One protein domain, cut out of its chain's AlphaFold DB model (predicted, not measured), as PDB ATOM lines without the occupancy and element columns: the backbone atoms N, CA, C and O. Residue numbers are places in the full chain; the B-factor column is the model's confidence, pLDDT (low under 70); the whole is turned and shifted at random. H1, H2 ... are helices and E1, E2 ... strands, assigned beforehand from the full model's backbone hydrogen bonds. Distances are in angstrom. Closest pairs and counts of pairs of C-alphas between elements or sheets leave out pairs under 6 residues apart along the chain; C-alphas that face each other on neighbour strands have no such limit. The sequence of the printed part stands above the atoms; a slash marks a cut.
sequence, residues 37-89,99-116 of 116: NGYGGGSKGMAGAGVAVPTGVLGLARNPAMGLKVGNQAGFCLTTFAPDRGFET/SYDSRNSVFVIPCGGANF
ATOM      1  N   ASN A  37      34.186  13.466 -30.803       85.19
ATOM      2  CA  ASN A  37      33.405  12.555 -31.648       85.19
ATOM      3  C   ASN A  37      34.146  12.104 -32.927       85.19
ATOM      4  O   ASN A  37      33.545  11.987 -33.990       85.19
ATOM      5  N   GLY A  38      35.464  11.914 -32.851       88.50
ATOM      6  CA  GLY A  38      36.335  11.614 -33.992       88.50
ATOM      7  C   GLY A  38      37.389  12.692 -34.246       88.50
ATOM      8  O   GLY A  38      37.228  13.852 -33.846       88.50
ATOM      9  N   TYR A  39      38.466  12.295 -34.924       89.31
ATOM     10  CA  TYR A  39      39.640  13.127 -35.199       89.31
ATOM     11  C   TYR A  39      39.782  13.387 -36.702       89.31
ATOM     12  O   TYR A  39      39.756  12.461 -37.509       89.31
ATOM     13  N   GLY A  40      39.925  14.661 -37.076       89.00
ATOM     14  CA  GLY A  40      39.936  15.093 -38.476       89.00
ATOM     15  C   GLY A  40      38.557  15.103 -39.145       89.00
ATOM     16  O   GLY A  40      37.573  14.587 -38.614       89.00
ATOM     17  N   GLY A  41      38.486  15.714 -40.331       89.19
ATOM     18  CA  GLY A  41      37.229  15.890 -41.070       89.19
ATOM     19  C   GLY A  41      36.576  14.569 -41.482       89.19
ATOM     20  O   GLY A  41      35.371  14.415 -41.316       89.19
ATOM     21  N   GLY A  42      37.367  13.589 -41.935       90.12
ATOM     22  CA  GLY A  42      36.850  12.291 -42.384       90.12
ATOM     23  C   GLY A  42      36.145  11.506 -41.277       90.12
ATOM     24  O   GLY A  42      35.004  11.088 -41.450       90.12
ATOM     25  N   SER A  43      36.782  11.351 -40.111       91.81
ATOM     26  CA  SER A  43      36.165  10.642 -38.982       91.81
ATOM     27  C   SER A  43      34.932  11.383 -38.455       91.81
ATOM     28  O   SER A  43      33.900  10.758 -38.224       91.81
ATOM     29  N   LYS A  44      34.992  12.719 -38.341       90.75
ATOM     30  CA  LYS A  44      33.849  13.534 -37.897       90.75
ATOM     31  C   LYS A  44      32.662  13.476 -38.862       90.75
ATOM     32  O   LYS A  44      31.530  13.357 -38.406       90.75
ATOM     33  N   GLY A  45      32.911  13.503 -40.174       89.50
ATOM     34  CA  GLY A  45      31.875  13.352 -41.202       89.50
ATOM     35  C   GLY A  45      31.171  11.991 -41.162       89.50
ATOM     36  O   GLY A  45      30.024  11.884 -41.578       89.50
ATOM     37  N   MET A  46      31.820  10.971 -40.592       91.94
ATOM     38  CA  MET A  46      31.247   9.642 -40.356       91.94
ATOM     39  C   MET A  46      30.816   9.425 -38.894       91.94
ATOM     40  O   MET A  46      30.859   8.299 -38.398       91.94
ATOM     41  N   ALA A  47      30.457  10.493 -38.174       88.44
ATOM     42  CA  ALA A  47      30.012  10.443 -36.776       88.44
ATOM     43  C   ALA A  47      31.005   9.762 -35.802       88.44
ATOM     44  O   ALA A  47      30.611   9.154 -34.810       88.44
ATOM     45  N   GLY A  48      32.306   9.855 -36.079       88.56
ATOM     46  CA  GLY A  48      33.368   9.281 -35.250       88.56
ATOM     47  C   GLY A  48      33.794   7.871 -35.641       88.56
ATOM     48  O   GLY A  48      34.665   7.293 -34.982       88.56
ATOM     49  N   ALA A  49      33.248   7.316 -36.729       88.44
ATOM     50  CA  ALA A  49      33.785   6.096 -37.315       88.44
ATOM     51  C   ALA A  49      35.248   6.308 -37.744       88.44
ATOM     52  O   ALA A  49      35.649   7.390 -38.184       88.44
ATOM     53  N   GLY A  50      36.074   5.274 -37.586       87.69
ATOM     54  CA  GLY A  50      37.509   5.387 -37.871       87.69
ATOM     55  C   GLY A  50      38.402   4.326 -37.235       87.69
ATOM     56  O   GLY A  50      39.604   4.351 -37.457       87.69
ATOM     57  N   VAL A  51      37.852   3.380 -36.462       90.19
ATOM     58  CA  VAL A  51      38.654   2.290 -35.868       90.19
ATOM     59  C   VAL A  51      39.244   1.373 -36.945       90.19
ATOM     60  O   VAL A  51      40.409   1.004 -36.851       90.19
ATOM     61  N   ALA A  52      38.460   1.034 -37.971       90.81
ATOM     62  CA  ALA A  52      38.876   0.168 -39.082       90.81
ATOM     63  C   ALA A  52      38.852   0.873 -40.453       90.81
ATOM     64  O   ALA A  52      39.133   0.251 -41.475       90.81
ATOM     65  N   VAL A  53      38.503   2.163 -40.489       88.69
ATOM     66  CA  VAL A  53      38.393   2.954 -41.722       88.69
ATOM     67  C   VAL A  53      39.525   3.985 -41.748       88.69
ATOM     68  O   VAL A  53      39.599   4.802 -40.826       88.69
ATOM     69  N   PRO A  54      40.408   3.983 -42.768       87.81
ATOM     70  CA  PRO A  54      41.459   4.987 -42.880       87.81
ATOM     71  C   PRO A  54      40.847   6.362 -43.148       87.81
ATOM     72  O   PRO A  54      40.134   6.551 -44.127       87.81
ATOM     73  N   THR A  55      41.139   7.333 -42.283       90.44
ATOM     74  CA  THR A  55      40.640   8.721 -42.391       90.44
ATOM     75  C   THR A  55      41.775   9.742 -42.532       90.44
ATOM     76  O   THR A  55      41.587  10.935 -42.299       90.44
ATOM     77  N   GLY A  56      42.960   9.269 -42.937       90.69
ATOM     78  CA  GLY A  56      44.199  10.043 -43.031       90.69
ATOM     79  C   GLY A  56      45.028  10.003 -41.744       90.69
ATOM     80  O   GLY A  56      44.724   9.257 -40.814       90.69
ATOM     81  N   VAL A  57      46.077  10.828 -41.688       94.06
ATOM     82  CA  VAL A  57      47.059  10.872 -40.583       94.06
ATOM     83  C   VAL A  57      46.441  11.144 -39.205       94.06
ATOM     84  O   VAL A  57      46.917  10.656 -38.189       94.06
ATOM     85  N   LEU A  58      45.323  11.867 -39.150       93.00
ATOM     86  CA  LEU A  58      44.619  12.139 -37.892       93.00
ATOM     87  C   LEU A  58      43.864  10.910 -37.362       93.00
ATOM     88  O   LEU A  58      43.579  10.832 -36.170       93.00
ATOM     89  N   GLY A  59      43.590   9.921 -38.221       91.81
ATOM     90  CA  GLY A  59      43.006   8.638 -37.830       91.81
ATOM     91  C   GLY A  59      43.907   7.822 -36.896       91.81
ATOM     92  O   GLY A  59      43.408   6.970 -36.162       91.81
ATOM     93  N   LEU A  60      45.209   8.128 -36.842       92.12
ATOM     94  CA  LEU A  60      46.163   7.507 -35.915       92.12
ATOM     95  C   LEU A  60      45.819   7.770 -34.450       92.12
ATOM     96  O   LEU A  60      46.027   6.897 -33.612       92.12
ATOM     97  N   ALA A  61      45.208   8.921 -34.151       90.81
ATOM     98  CA  ALA A  61      44.705   9.230 -32.813       90.81
ATOM     99  C   ALA A  61      43.563   8.291 -32.379       90.81
ATOM    100  O   ALA A  61      43.295   8.150 -31.187       90.81
ATOM    101  N   ARG A  62      42.879   7.641 -33.334       90.50
ATOM    102  CA  ARG A  62      41.852   6.628 -33.058       90.50
ATOM    103  C   ARG A  62      42.419   5.210 -33.051       90.50
ATOM    104  O   ARG A  62      41.997   4.406 -32.225       90.50
ATOM    105  N   ASN A  63      43.313   4.898 -33.984       91.94
ATOM    106  CA  ASN A  63      43.953   3.593 -34.099       91.94
ATOM    107  C   ASN A  63      45.362   3.742 -34.709       91.94
ATOM    108  O   ASN A  63      45.476   3.899 -35.928       91.94
ATOM    109  N   PRO A  64      46.438   3.636 -33.906       92.06
ATOM    110  CA  PRO A  64      47.812   3.752 -34.396       92.06
ATOM    111  C   PRO A  64      48.191   2.720 -35.467       92.06
ATOM    112  O   PRO A  64      49.003   3.020 -36.337       92.06
ATOM    113  N   ALA A  65      47.567   1.532 -35.481       92.12
ATOM    114  CA  ALA A  65      47.829   0.511 -36.502       92.12
ATOM    115  C   ALA A  65      47.437   0.970 -37.917       92.12
ATOM    116  O   ALA A  65      47.948   0.452 -38.911       92.12
ATOM    117  N   MET A  66      46.570   1.983 -38.024       89.94
ATOM    118  CA  MET A  66      46.242   2.605 -39.305       89.94
ATOM    119  C   MET A  66      47.445   3.320 -39.927       89.94
ATOM    120  O   MET A  66      47.412   3.561 -41.127       89.94
ATOM    121  N   GLY A  67      48.527   3.571 -39.182       91.25
ATOM    122  CA  GLY A  67      49.780   4.145 -39.697       91.25
ATOM    123  C   GLY A  67      50.467   3.277 -40.736       91.25
ATOM    124  O   GLY A  67      51.229   3.787 -41.538       91.25
ATOM    125  N   LEU A  68      50.121   1.988 -40.809       92.06
ATOM    126  CA  LEU A  68      50.555   1.098 -41.890       92.06
ATOM    127  C   LEU A  68      49.741   1.281 -43.184       92.06
ATOM    128  O   LEU A  68      50.095   0.745 -44.230       92.06
ATOM    129  N   LYS A  69      48.597   1.971 -43.106       89.69
ATOM    130  CA  LYS A  69      47.700   2.280 -44.231       89.69
ATOM    131  C   LYS A  69      47.824   3.727 -44.696       89.69
ATOM    132  O   LYS A  69      47.392   4.034 -45.804       89.69
ATOM    133  N   VAL A  70      48.377   4.604 -43.862       87.31
ATOM    134  CA  VAL A  70      48.708   5.987 -44.214       87.31
ATOM    135  C   VAL A  70      50.209   6.040 -44.502       87.31
ATOM    136  O   VAL A  70      50.983   5.483 -43.741       87.31
ATOM    137  N   GLY A  71      50.645   6.646 -45.608       89.38
ATOM    138  CA  GLY A  71      52.079   6.799 -45.901       89.38
ATOM    139  C   GLY A  71      52.746   7.873 -45.034       89.38
ATOM    140  O   GLY A  71      52.179   8.315 -44.030       89.38
ATOM    141  N   ASN A  72      53.917   8.344 -45.466       95.25
ATOM    142  CA  ASN A  72      54.595   9.472 -44.827       95.25
ATOM    143  C   ASN A  72      53.803  10.749 -45.107       95.25
ATOM    144  O   ASN A  72      53.771  11.251 -46.231       95.25
ATOM    145  N   GLN A  73      53.098  11.234 -44.091       94.62
ATOM    146  CA  GLN A  73      52.133  12.315 -44.220       94.62
ATOM    147  C   GLN A  73      52.080  13.120 -42.928       94.62
ATOM    148  O   GLN A  73      52.083  12.558 -41.838       94.62
ATOM    149  N   ALA A  74      51.954  14.438 -43.050       95.50
ATOM    150  CA  ALA A  74      51.585  15.326 -41.956       95.50
ATOM    151  C   ALA A  74      50.240  15.993 -42.258       95.50
ATOM    152  O   ALA A  74      49.849  16.148 -43.416       95.50
ATOM    153  N   GLY A  75      49.516  16.369 -41.210       93.56
ATOM    154  CA  GLY A  75      48.205  16.989 -41.327       93.56
ATOM    155  C   GLY A  75      47.913  17.913 -40.159       93.56
ATOM    156  O   GLY A  75      48.362  17.686 -39.036       93.56
ATOM    157  N   PHE A  76      47.130  18.946 -40.443       94.81
ATOM    158  CA  PHE A  76      46.642  19.928 -39.485       94.81
ATOM    159  C   PHE A  76      45.150  20.164 -39.726       94.81
ATOM    160  O   PHE A  76      44.661  20.029 -40.848       94.81
ATOM    161  N   CYS A  77      44.419  20.499 -38.672       89.38
ATOM    162  CA  CYS A  77      43.002  20.795 -38.720       89.38
ATOM    163  C   CYS A  77      42.585  21.779 -37.632       89.38
ATOM    164  O   CYS A  77      43.175  21.866 -36.557       89.38
ATOM    165  N   LEU A  78      41.491  22.475 -37.921       93.06
ATOM    166  CA  LEU A  78      40.707  23.227 -36.958       93.06
ATOM    167  C   LEU A  78      39.298  22.651 -36.987       93.06
ATOM    168  O   LEU A  78      38.711  22.482 -38.055       93.06
ATOM    169  N   THR A  79      38.767  22.315 -35.820       90.12
ATOM    170  CA  THR A  79      37.400  21.810 -35.683       90.12
ATOM    171  C   THR A  79      36.634  22.663 -34.692       90.12
ATOM    172  O   THR A  79      37.225  23.250 -33.789       90.12
ATOM    173  N   THR A  80      35.323  22.753 -34.863       90.06
ATOM    174  CA  THR A  80      34.451  23.526 -33.981       90.06
ATOM    175  C   THR A  80      33.550  22.587 -33.199       90.06
ATOM    176  O   THR A  80      32.933  21.688 -33.771       90.06
ATOM    177  N   PHE A  81      33.454  22.807 -31.895       88.38
ATOM    178  CA  PHE A  81      32.475  22.168 -31.031       88.38
ATOM    179  C   PHE A  81      31.505  23.233 -30.534       88.38
ATOM    180  O   PHE A  81      31.929  24.172 -29.861       88.38
ATOM    181  N   ALA A  82      30.227  23.109 -30.893       89.25
ATOM    182  CA  ALA A  82      29.209  24.105 -30.583       89.25
ATOM    183  C   ALA A  82      28.026  23.486 -29.820       89.25
ATOM    184  O   ALA A  82      27.032  23.111 -30.444       89.25
ATOM    185  N   PRO A  83      28.151  23.271 -28.498       86.06
ATOM    186  CA  PRO A  83      27.082  22.678 -27.712       86.06
ATOM    187  C   PRO A  83      26.080  23.746 -27.256       86.06
ATOM    188  O   PRO A  83      26.475  24.781 -26.717       86.06
ATOM    189  N   ASP A  84      24.792  23.448 -27.394       86.19
ATOM    190  CA  ASP A  84      23.742  24.181 -26.692       86.19
ATOM    191  C   ASP A  84      23.624  23.622 -25.268       86.19
ATOM    192  O   ASP A  84      23.471  22.411 -25.076       86.19
ATOM    193  N   ARG A  85      23.834  24.476 -24.264       86.75
ATOM    194  CA  ARG A  85      23.916  24.068 -22.860       86.75
ATOM    195  C   ARG A  85      23.265  25.112 -21.979       86.75
ATOM    196  O   ARG A  85      23.848  26.172 -21.753       86.75
ATOM    197  N   GLY A  86      22.145  24.728 -21.397       88.06
ATOM    198  CA  GLY A  86      21.484  25.460 -20.336       88.06
ATOM    199  C   GLY A  86      20.798  24.503 -19.373       88.06
ATOM    200  O   GLY A  86      20.659  23.308 -19.655       88.06
ATOM    201  N   PHE A  87      20.418  25.013 -18.211       88.19
ATOM    202  CA  PHE A  87      19.552  24.300 -17.282       88.19
ATOM    203  C   PHE A  87      18.597  25.274 -16.600       88.19
ATOM    204  O   PHE A  87      18.944  26.426 -16.335       88.19
ATOM    205  N   GLU A  88      17.401  24.788 -16.290       91.00
ATOM    206  CA  GLU A  88      16.388  25.538 -15.553       91.00
ATOM    207  C   GLU A  88      16.271  24.992 -14.132       91.00
ATOM    208  O   GLU A  88      16.247  23.779 -13.906       91.00
ATOM    209  N   THR A  89      16.193  25.895 -13.161       92.12
ATOM    210  CA  THR A  89      15.990  25.562 -11.751       92.12
ATOM    211  C   THR A  89      14.665  26.128 -11.263       92.12
ATOM    212  O   THR A  89      14.303  27.279 -11.521       92.12
ATOM    213  N   SER A  99      16.540  30.395 -15.459       91.69
ATOM    214  CA  SER A  99      17.241  29.747 -16.568       91.69
ATOM    215  C   SER A  99      18.696  30.202 -16.593       91.69
ATOM    216  O   SER A  99      18.983  31.395 -16.447       91.69
ATOM    217  N   TYR A 100      19.609  29.248 -16.752       89.81
ATOM    218  CA  TYR A 100      21.042  29.490 -16.816       89.81
ATOM    219  C   TYR A 100      21.617  28.886 -18.084       89.81
ATOM    220  O   TYR A 100      21.759  27.669 -18.187       89.81
ATOM    221  N   ASP A 101      22.036  29.756 -18.996       91.06
ATOM    222  CA  ASP A 101      22.667  29.365 -20.251       91.06
ATOM    223  C   ASP A 101      24.188  29.519 -20.206       91.06
ATOM    224  O   ASP A 101      24.768  30.349 -19.492       91.06
ATOM    225  N   SER A 102      24.876  28.698 -20.996       87.81
ATOM    226  CA  SER A 102      26.323  28.779 -21.124       87.81
ATOM    227  C   SER A 102      26.744  30.062 -21.836       87.81
ATOM    228  O   SER A 102      26.334  30.338 -22.957       87.81
ATOM    229  N   ARG A 103      27.676  30.804 -21.226       89.06
ATOM    230  CA  ARG A 103      28.261  32.021 -21.822       89.06
ATOM    231  C   ARG A 103      29.014  31.777 -23.131       89.06
ATOM    232  O   ARG A 103      29.248  32.724 -23.869       89.06
ATOM    233  N   ASN A 104      29.457  30.544 -23.379       89.06
ATOM    234  CA  ASN A 104      30.229  30.210 -24.567       89.06
ATOM    235  C   ASN A 104      29.595  29.028 -25.296       89.06
ATOM    236  O   ASN A 104      29.592  27.904 -24.788       89.06
ATOM    237  N   SER A 105      29.101  29.300 -26.499       89.19
ATOM    238  CA  SER A 105      28.411  28.333 -27.351       89.19
ATOM    239  C   SER A 105      29.321  27.685 -28.386       89.19
ATOM    240  O   SER A 105      28.912  26.705 -28.989       89.19
ATOM    241  N   VAL A 106      30.543  28.192 -28.607       91.25
ATOM    242  CA  VAL A 106      31.461  27.677 -29.637       91.25
ATOM    243  C   VAL A 106      32.888  27.583 -29.117       91.25
ATOM    244  O   VAL A 106      33.455  28.539 -28.595       91.25
ATOM    245  N   PHE A 107      33.502  26.426 -29.324       90.38
ATOM    246  CA  PHE A 107      34.885  26.135 -28.976       90.38
ATOM    247  C   PHE A 107      35.641  25.725 -30.237       90.38
ATOM    248  O   PHE A 107      35.238  24.792 -30.934       90.38
ATOM    249  N   VAL A 108      36.744  26.412 -30.530       92.31
ATOM    250  CA  VAL A 108      37.651  26.044 -31.625       92.31
ATOM    251  C   VAL A 108      38.729  25.116 -31.075       92.31
ATOM    252  O   VAL A 108      39.362  25.419 -30.068       92.31
ATOM    253  N   ILE A 109      38.930  23.980 -31.735       91.19
ATOM    254  CA  ILE A 109      39.820  22.906 -31.301       91.19
ATOM    255  C   ILE A 109      40.837  22.645 -32.419       91.19
ATOM    256  O   ILE A 109      40.453  22.099 -33.465       91.19
ATOM    257  N   PRO A 110      42.115  23.024 -32.231       92.38
ATOM    258  CA  PRO A 110      43.175  22.666 -33.158       92.38
ATOM    259  C   PRO A 110      43.549  21.194 -33.022       92.38
ATOM    260  O   PRO A 110      43.486  20.601 -31.945       92.38
ATOM    261  N   CYS A 111      43.955  20.602 -34.137       89.75
ATOM    262  CA  CYS A 111      44.408  19.226 -34.202       89.75
ATOM    263  C   CYS A 111      45.478  19.061 -35.282       89.75
ATOM    264  O   CYS A 111      45.528  19.805 -36.257       89.75
ATOM    265  N   GLY A 112      46.362  18.087 -35.105       93.94
ATOM    266  CA  GLY A 112      47.448  17.828 -36.040       93.94
ATOM    267  C   GLY A 112      48.155  16.516 -35.728       93.94
ATOM    268  O   GLY A 112      47.996  15.969 -34.639       93.94
ATOM    269  N   GLY A 113      48.909  16.005 -36.694       93.81
ATOM    270  CA  GLY A 113      49.676  14.773 -36.543       93.81
ATOM    271  C   GLY A 113      50.569  14.499 -37.745       93.81
ATOM    272  O   GLY A 113      50.371  15.068 -38.820       93.81
ATOM    273  N   ALA A 114      51.546  13.619 -37.552       95.31
ATOM    274  CA  ALA A 114      52.462  13.167 -38.589       95.31
ATOM    275  C   ALA A 114      52.671  11.650 -38.499       95.31
ATOM    276  O   ALA A 114      52.575  11.071 -37.418       95.31
ATOM    277  N   ASN A 115      52.960  11.041 -39.643       95.69
ATOM    278  CA  ASN A 115      53.377   9.655 -39.822       95.69
ATOM    279  C   ASN A 115      54.635   9.665 -40.695       95.69
ATOM    280  O   ASN A 115      54.670  10.420 -41.674       95.69
ATOM    281  N   PHE A 116      55.654   8.891 -40.331       93.25
ATOM    282  CA  PHE A 116      56.983   8.929 -40.947       93.25
ATOM    283  C   PHE A 116      57.642   7.551 -40.986       93.25
ATOM    284  O   PHE A 116      57.323   6.727 -40.098       93.25
TER     285      PHE A 116
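AT A GLANCE: This is residues 37 to 89 and 99 to 116 of the 116 residues of an uncharacterized protein of Actibacterium naphthalenivorans (UniProt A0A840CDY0). E1 and E4 make a long two-stranded ribbon, and past one end both strands lead on to a second, short strand pair, E2 and E3, far from the helices. The short helices H1 and H2 sit over the ribbon, with H3 beside H2 near its other end. The printed part has 71 residues, with three named helices and then four named strands along the chain, H1 H2 H3 E1 E2 E3 E4; both two-stranded sheets are antiparallel and the class is mixed. The whole is loose, with a radius of gyration of the C-alphas of 15.6 A, and a rod spanning 52 by 20 by 16 A.

HOW THE PARTS SIT: Start at H1, residues 40 to 45, which only just touches H2, residues 57 to 61, with 3 pairs of C-alphas within 8 A, the closest those of Gly 40 and Leu 58 at 5.6 A. H2 and H3, residues 64 to 68, touch only at the corner; their closest C-alphas, Leu 60 and Met 66, are 6.0 A apart. Look next at E1, residues 73 to 81, and E4, residues 107 to 115: they are antiparallel at 165 degrees, with N 73 and O 115, 3.0 A apart, within hydrogen-bond range. The closest C-alphas of H2 and E4, Leu 58 and Gly 113, are 5.9 A apart. E2, residues 86 to 89, and E3, residues 99 to 101, are antiparallel at 160 degrees, with N 87 and O 100 at 3.0 A. In H1 every O i to N i+4 pair is within range; H2 and H3 each have 0 of 1, but 2 of 2 O i to N i+3 pairs.

IN THESE COORDINATES: Find C-alpha 40 at (39.936, 15.093, -38.476), where H1 begins. E1 runs 25.6 A from C-alpha 73 at (52.133, 12.315, -44.220); E4 runs 27.0 A to C-alpha 115 at (53.377, 9.655, -39.822).

THE WHOLE: The C-alphas farthest apart, Asn 72 and Thr 89, are 53.3 A apart. Residues 90 to 98 are cut out, leaving 6.5 A between C-alphas 89 and 99. The link from H1 to H2 is long, with 11 residues. No printed residue is under 70 in pLDDT.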